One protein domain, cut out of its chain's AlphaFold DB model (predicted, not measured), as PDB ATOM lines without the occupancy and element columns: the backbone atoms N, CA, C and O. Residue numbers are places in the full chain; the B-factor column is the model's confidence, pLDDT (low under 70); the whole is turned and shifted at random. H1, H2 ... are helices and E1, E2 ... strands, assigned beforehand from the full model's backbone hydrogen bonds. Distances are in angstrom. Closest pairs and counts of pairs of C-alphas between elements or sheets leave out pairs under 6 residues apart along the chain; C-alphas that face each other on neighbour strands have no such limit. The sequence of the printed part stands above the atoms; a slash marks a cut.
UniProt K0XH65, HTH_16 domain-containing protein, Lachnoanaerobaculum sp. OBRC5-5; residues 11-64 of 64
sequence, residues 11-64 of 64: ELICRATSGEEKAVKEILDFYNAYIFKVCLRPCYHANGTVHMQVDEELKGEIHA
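This is residues 11 to 64 of the 64 residues of the protein "HTH_16 domain-containing protein" of Lachnoanaerobaculum sp. OBRC5-5 (UniProt K0XH65). This is a long, narrow rod, with a two-stranded hairpin, E1 and E2, making one end and helices H1 and H2, meeting in a corner, making the other. H3 lies between these ends, and after the hairpin H4 folds back toward H2. The printed part has 54 residues, with four named helices and two named strands in the order H1, H2, H3, E1, E2, H4; the sheet, E1 - E2, is antiparallel, and the class is mixed, helices and strands. The whole is only just extended, close to loose, with a radius of gyration of the C-alphas of 15.3 A and spans of 50 by 16 by 11 A.

E1, residues 40 to 44, and E2, residues 50 to 54, form an antiparallel hairpin with 143 degrees between their directions; N 41 and O 53 are 2.8 A apart and N 53 and O 41 2.9 A, within hydrogen-bond range. H3, residues 32 to 38, and H4, residues 56 to 63, only just touch, with 3 pairs of C-alphas within 8 A, the closest those of Ile 35 and Lys 59 at 6.9 A; they run opposite ways at a steep tilt of 53 degrees. H2, residues 21 to 30, is close to but not clearly touching H4, the closest C-alphas being those of Leu 28 and His 63, 7.1 A apart. H2 and H3 meet only through their link. H1, residues 11 to 17, touches H2, the closest C-alphas being those of Ala 16 and Val 24, 4.6 A apart; they run opposite ways at a steep tilt of 69.9 degrees, only just short of about perpendicular. H1 and E1 are apart. In H1, H2 and H3 every O i to N i+4 pair is within hydrogen-bond range, in H4 3 of 4.

E1, residues 40 to 44, spans 12.9 A from first to last C-alpha, and E2, residues 50 to 54, 13.2 A from C-alpha 50 at (2.145, 35.110, 5.100). H2, residues 21 to 30, spans 14.3 A, and H4, residues 56 to 63, 10.5 A, ending at C-alpha 63 at (6.904, 34.044, 31.697). H1, residues 11 to 17, spans 9.9 A from C-alpha 11 at (23.707, 24.673, 40.006), and H3, residues 32 to 38, 9.8 A.

The C-alphas farthest apart, those of Glu 11 and Asn 47, are 50.9 A apart. The printed part has no cut, and its five links are tight. Mean pLDDT of the printed part is 94.9, and no printed residue is under 70.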
ATOM      1  N   GLU A  11      24.078  23.934  38.799       97.81
ATOM      2  CA  GLU A  11      23.707  24.673  40.006       97.81
ATOM      3  C   GLU A  11      22.526  25.621  39.759       97.81
ATOM      4  O   GLU A  11      21.581  25.640  40.550       97.81
ATOM      5  N   LEU A  12      22.544  26.360  38.644       97.50
ATOM      6  CA  LEU A  12      21.446  27.246  38.264       97.50
ATOM      7  C   LEU A  12      20.151  26.455  38.041       97.50
ATOM      8  O   LEU A  12      19.094  26.852  38.529       97.50
ATOM      9  N   ILE A  13      20.247  25.299  37.377       97.69
ATOM     10  CA  ILE A  13      19.114  24.386  37.183       97.69
ATOM     11  C   ILE A  13      18.563  23.923  38.534       97.69
ATOM     12  O   ILE A  13      17.363  24.034  38.766       97.69
ATOM     13  N   CYS A  14      19.416  23.471  39.456       98.25
ATOM     14  CA  CYS A  14      18.978  23.021  40.780       98.25
ATOM     15  C   CYS A  14      18.242  24.126  41.551       98.25
ATOM     16  O   CYS A  14      17.156  23.890  42.090       98.25
ATOM     17  N   ARG A  15      18.794  25.344  41.560       98.44
ATOM     18  CA  ARG A  15      18.188  26.516  42.208       98.44
ATOM     19  C   ARG A  15      16.821  26.855  41.614       98.44
ATOM     20  O   ARG A  15      15.854  27.004  42.358       98.44
ATOM     21  N   ALA A  16      16.714  26.872  40.286       97.75
ATOM     22  CA  ALA A  16      15.449  27.108  39.595       97.75
ATOM     23  C   ALA A  16      14.414  26.014  39.913       97.75
ATOM     24  O   ALA A  16      13.283  26.325  40.276       97.75
ATOM     25  N   THR A  17      14.804  24.733  39.870       97.06
ATOM     26  CA  THR A  17      13.905  23.608  40.207       97.06
ATOM     27  C   THR A  17      13.466  23.593  41.671       97.06
ATOM     28  O   THR A  17      12.431  23.018  41.991       97.06
ATOM     29  N   SER A  18      14.218  24.257  42.551       97.69
ATOM     30  CA  SER A  18      13.854  24.446  43.960       97.69
ATOM     31  C   SER A  18      12.869  25.606  44.173       97.69
ATOM     32  O   SER A  18      12.499  25.888  45.310       97.69
ATOM     33  N   GLY A  19      12.449  26.288  43.101       96.19
ATOM     34  CA  GLY A  19      11.519  27.414  43.149       96.19
ATOM     35  C   GLY A  19      12.176  28.764  43.452       96.19
ATOM     36  O   GLY A  19      11.474  29.715  43.787       96.19
ATOM     37  N   GLU A  20      13.506  28.886  43.355       98.19
ATOM     38  CA  GLU A  20      14.168  30.178  43.543       98.19
ATOM     39  C   GLU A  20      13.838  31.128  42.379       98.19
ATOM     40  O   GLU A  20      14.350  30.980  41.271       98.19
ATOM     41  N   GLU A  21      13.024  32.151  42.649       96.75
ATOM     42  CA  GLU A  21      12.479  33.072  41.640       96.75
ATOM     43  C   GLU A  21      13.549  33.697  40.728       96.75
ATOM     44  O   GLU A  21      13.365  33.799  39.514       96.75
ATOM     45  N   LYS A  22      14.699  34.090  41.292       97.06
ATOM     46  CA  LYS A  22      15.801  34.676  40.515       97.06
ATOM     47  C   LYS A  22      16.407  33.677  39.532       97.06
ATOM     48  O   LYS A  22      16.659  34.037  38.389       97.06
ATOM     49  N   ALA A  23      16.606  32.435  39.970       97.88
ATOM     50  CA  ALA A  23      17.153  31.379  39.128       97.88
ATOM     51  C   ALA A  23      16.170  30.974  38.020       97.88
ATOM     52  O   ALA A  23      16.588  30.724  36.892       97.88
ATOM     53  N   VAL A  24      14.862  30.963  38.310       96.56
ATOM     54  CA  VAL A  24      13.820  30.732  37.295       96.56
ATOM     55  C   VAL A  24      13.860  31.821  36.220       96.56
ATOM     56  O   VAL A  24      13.920  31.497  35.035       96.56
ATOM     57  N   LYS A  25      13.904  33.100  36.619       96.00
ATOM     58  CA  LYS A  25      14.015  34.233  35.684       96.00
ATOM     59  C   LYS A  25      15.265  34.141  34.811       96.00
ATOM     60  O   LYS A  25      15.169  34.294  33.601       96.00
ATOM     61  N   GLU A  26      16.408  33.799  35.399       96.75
ATOM     62  CA  GLU A  26      17.665  33.639  34.662       96.75
ATOM     63  C   GLU A  26      17.598  32.506  33.617       96.75
ATOM     64  O   GLU A  26      18.104  32.657  32.504       96.75
ATOM     65  N   ILE A  27      16.920  31.391  33.923       96.31
ATOM     66  CA  ILE A  27      16.681  30.320  32.943       96.31
ATOM     67  C   ILE A  27      15.724  30.764  31.830       96.31
ATOM     68  O   ILE A  27      15.973  30.453  30.662       96.31
ATOM     69  N   LEU A  28      14.649  31.486  32.155       95.31
ATOM     70  CA  LEU A  28      13.720  32.011  31.149       95.31
ATOM     71  C   LEU A  28      14.425  32.995  30.204       95.31
ATOM     72  O   LEU A  28      14.312  32.859  28.985       95.31
ATOM     73  N   ASP A  29      15.236  33.903  30.749       94.81
ATOM     74  CA  ASP A  29      16.046  34.846  29.973       94.81
ATOM     75  C   ASP A  29      17.044  34.118  29.062       94.81
ATOM     76  O   ASP A  29      17.175  34.452  27.879       94.81
ATOM     77  N   PHE A  30      17.703  33.071  29.574       94.81
ATOM     78  CA  PHE A  30      18.608  32.232  28.791       94.81
ATOM     79  C   PHE A  30      17.905  31.593  27.580       94.81
ATOM     80  O   PHE A  30      18.449  31.572  26.471       94.81
ATOM     81  N   TYR A  31      16.679  31.096  27.764       94.50
ATOM     82  CA  TYR A  31      15.897  30.456  26.705       94.50
ATOM     83  C   TYR A  31      15.013  31.418  25.907       94.50
ATOM     84  O   TYR A  31      14.285  30.962  25.025       94.50
ATOM     85  N   ASN A  32      15.108  32.731  26.117       93.31
ATOM     86  CA  ASN A  32      14.193  33.701  25.521       93.31
ATOM     87  C   ASN A  32      14.112  33.573  23.987       93.31
ATOM     88  O   ASN A  32      13.030  33.461  23.422       93.31
ATOM     89  N   ALA A  33      15.247  33.448  23.290       92.75
ATOM     90  CA  ALA A  33      15.260  33.254  21.834       92.75
ATOM     91  C   ALA A  33      14.562  31.953  21.380       92.75
ATOM     92  O   ALA A  33      13.939  31.912  20.315       92.75
ATOM     93  N   TYR A  34      14.662  30.886  22.176       93.94
ATOM     94  CA  TYR A  34      13.942  29.639  21.924       93.94
ATOM     95  C   TYR A  34      12.441  29.813  22.177       93.94
ATOM     96  O   TYR A  34      11.645  29.408  21.332       93.94
ATOM     97  N   ILE A  35      12.064  30.480  23.270       95.00
ATOM     98  CA  ILE A  35      10.673  30.807  23.603       95.00
ATOM     99  C   ILE A  35      10.043  31.635  22.475       95.00
ATOM    100  O   ILE A  35       9.027  31.230  21.921       95.00
ATOM    101  N   PHE A  36      10.704  32.706  22.020       94.62
ATOM    102  CA  PHE A  36      10.282  33.499  20.858       94.62
ATOM    103  C   PHE A  36      10.016  32.635  19.626       94.62
ATOM    104  O   PHE A  36       9.015  32.829  18.943       94.62
ATOM    105  N   LYS A  37      10.898  31.667  19.347       94.81
ATOM    106  CA  LYS A  37      10.756  30.761  18.204       94.81
ATOM    107  C   LYS A  37       9.560  29.817  18.351       94.81
ATOM    108  O   LYS A  37       8.902  29.544  17.351       94.81
ATOM    109  N   VAL A  38       9.288  29.312  19.554       94.69
ATOM    110  CA  VAL A  38       8.115  28.464  19.840       94.69
ATOM    111  C   VAL A  38       6.816  29.271  19.741       94.69
ATOM    112  O   VAL A  38       5.815  28.756  19.251       94.69
ATOM    113  N   CYS A  39       6.854  30.549  20.120       96.12
ATOM    114  CA  CYS A  39       5.723  31.469  20.031       96.12
ATOM    115  C   CYS A  39       5.499  32.045  18.622       96.12
ATOM    116  O   CYS A  39       4.615  32.876  18.442       96.12
ATOM    117  N   LEU A  40       6.262  31.639  17.603       97.25
ATOM    118  CA  LEU A  40       6.033  32.098  16.233       97.25
ATOM    119  C   LEU A  40       4.770  31.474  15.631       97.25
ATOM    120  O   LEU A  40       4.625  30.252  15.555       97.25
ATOM    121  N   ARG A  41       3.894  32.326  15.101       96.19
ATOM    122  CA  ARG A  41       2.667  31.946  14.401       96.19
ATOM    123  C   ARG A  41       2.635  32.547  12.994       96.19
ATOM    124  O   ARG A  41       3.088  33.677  12.806       96.19
ATOM    125  N   PRO A  42       2.116  31.813  11.995       96.19
ATOM    126  CA  PRO A  42       1.846  32.388  10.688       96.19
ATOM    127  C   PRO A  42       0.639  33.327  10.780       96.19
ATOM    128  O   PRO A  42      -0.427  32.940  11.254       96.19
ATOM    129  N   CYS A  43       0.803  34.546  10.288       94.62
ATOM    130  CA  CYS A  43      -0.253  35.532  10.150       94.62
ATOM    131  C   CYS A  43      -0.548  35.728   8.660       94.62
ATOM    132  O   CYS A  43       0.345  36.032   7.861       94.62
ATOM    133  N   TYR A  44      -1.804  35.487   8.289       95.06
ATOM    134  CA  TYR A  44      -2.265  35.480   6.905       95.06
ATOM    135  C   TYR A  44      -2.943  36.806   6.579       95.06
ATOM    136  O   TYR A  44      -3.907  37.204   7.231       95.06
ATOM    137  N   HIS A  45      -2.468  37.475   5.536       93.25
ATOM    138  CA  HIS A  45      -3.111  38.669   5.009       93.25
ATOM    139  C   HIS A  45      -4.154  38.324   3.944       93.25
ATOM    140  O   HIS A  45      -4.058  37.313   3.250       93.25
ATOM    141  N   ALA A  46      -5.114  39.230   3.741       94.69
ATOM    142  CA  ALA A  46      -6.157  39.082   2.725       94.69
ATOM    143  C   ALA A  46      -5.613  38.963   1.285       94.69
ATOM    144  O   ALA A  46      -6.271  38.389   0.425       94.69
ATOM    145  N   ASN A  47      -4.406  39.475   1.018       95.44
ATOM    146  CA  ASN A  47      -3.725  39.355  -0.277       95.44
ATOM    147  C   ASN A  47      -2.968  38.022  -0.462       95.44
ATOM    148  O   ASN A  47      -2.271  37.860  -1.460       95.44
ATOM    149  N   GLY A  48      -3.074  37.088   0.491       93.56
ATOM    150  CA  GLY A  48      -2.407  35.784   0.456       93.56
ATOM    151  C   GLY A  48      -0.969  35.778   0.982       93.56
ATOM    152  O   GLY A  48      -0.365  34.710   1.063       93.56
ATOM    153  N   THR A  49      -0.411  36.928   1.373       96.25
ATOM    154  CA  THR A  49       0.925  36.991   1.982       96.25
ATOM    155  C   THR A  49       0.903  36.426   3.401       96.25
ATOM    156  O   THR A  49       0.009  36.741   4.189       96.25
ATOM    157  N   VAL A  50       1.927  35.640   3.747       96.25
ATOM    158  CA  VAL A  50       2.145  35.110   5.100       96.25
ATOM    159  C   VAL A  50       3.381  35.755   5.705       96.25
ATOM    160  O   VAL A  50       4.439  35.777   5.076       96.25
ATOM    161  N   HIS A  51       3.263  36.244   6.935       95.06
ATOM    162  CA  HIS A  51       4.412  36.626   7.752       95.06
ATOM    163  C   HIS A  51       4.396  35.859   9.073       95.06
ATOM    164  O   HIS A  51       3.352  35.389   9.517       95.06
ATOM    165  N   MET A  52       5.563  35.714   9.694       96.31
ATOM    166  CA  MET A  52       5.669  35.123  11.024       96.31
ATOM    167  C   MET A  52       5.586  36.238  12.062       96.31
ATOM    168  O   MET A  52       6.329  37.215  11.968       96.31
ATOM    169  N   GLN A  53       4.712  36.082  13.047       95.38
ATOM    170  CA  GLN A  53       4.579  37.003  14.171       95.38
ATOM    171  C   GLN A  53       4.719  36.233  15.482       95.38
ATOM    172  O   GLN A  53       4.369  35.057  15.559       95.38
ATOM    173  N   VAL A  54       5.264  36.890  16.501       95.25
ATOM    174  CA  VAL A  54       5.311  36.344  17.858       95.25
ATOM    175  C   VAL A  54       3.923  36.474  18.474       95.25
ATOM    176  O   VAL A  54       3.341  37.556  18.490       95.25
ATOM    177  N   ASP A  55       3.409  35.364  18.974       96.19
ATOM    178  CA  ASP A  55       2.225  35.300  19.815       96.19
ATOM    179  C   ASP A  55       2.599  35.771  21.226       96.19
ATOM    180  O   ASP A  55       3.222  35.043  22.004       96.19
ATOM    181  N   GLU A  56       2.311  37.042  21.514       94.12
ATOM    182  CA  GLU A  56       2.685  37.682  22.779       94.12
ATOM    183  C   GLU A  56       1.866  37.160  23.972       94.12
ATOM    184  O   GLU A  56       2.363  37.196  25.094       94.12
ATOM    185  N   GLU A  57       0.657  36.629  23.749       94.44
ATOM    186  CA  GLU A  57      -0.148  36.001  24.806       94.44
ATOM    187  C   GLU A  57       0.496  34.682  25.237       94.44
ATOM    188  O   GLU A  57       0.850  34.517  26.404       94.44
ATOM    189  N   LEU A  58       0.788  33.804  24.272       93.38
ATOM    190  CA  LEU A  58       1.475  32.538  24.532       93.38
ATOM    191  C   LEU A  58       2.865  32.742  25.146       93.38
ATOM    192  O   LEU A  58       3.303  31.980  26.007       93.38
ATOM    193  N   LYS A  59       3.591  33.770  24.699       93.75
ATOM    194  CA  LYS A  59       4.878  34.129  25.298       93.75
ATOM    195  C   LYS A  59       4.706  34.603  26.742       93.75
ATOM    196  O   LYS A  59       5.554  34.279  27.574       93.75
ATOM    197  N   GLY A  60       3.641  35.348  27.036       91.81
ATOM    198  CA  GLY A  60       3.291  35.797  28.380       91.81
ATOM    199  C   GLY A  60       3.030  34.637  29.339       91.81
ATOM    200  O   GLY A  60       3.590  34.640  30.428       91.81
ATOM    201  N   GLU A  61       2.285  33.613  28.914       92.38
ATOM    202  CA  GLU A  61       1.995  32.420  29.731       92.38
ATOM    203  C   GLU A  61       3.255  31.664  30.179       92.38
ATOM    204  O   GLU A  61       3.278  31.086  31.259       92.38
ATOM    205  N   ILE A  62       4.318  31.677  29.370       89.19
ATOM    206  CA  ILE A  62       5.593  31.017  29.699       89.19
ATOM    207  C   ILE A  62       6.402  31.826  30.728       89.19
ATOM    208  O   ILE A  62       7.217  31.258  31.453       89.19
ATOM    209  N   HIS A  63       6.204  33.145  30.775       85.31
ATOM    210  CA  HIS A  63       6.904  34.044  31.697       85.31
ATOM    211  C   HIS A  63       6.110  34.351  32.981       85.31
ATOM    212  O   HIS A  63       6.659  35.022  33.859       85.31
ATOM    213  N   ALA A  64       4.846  33.920  33.064       76.25
ATOM    214  CA  ALA A  64       3.932  34.134  34.190       76.25
ATOM    215  C   ALA A  64       4.161  33.123  35.323       76.25
ATOM    216  O   ALA A  64       4.104  33.561  36.496       76.25
TER     217      ALA A  64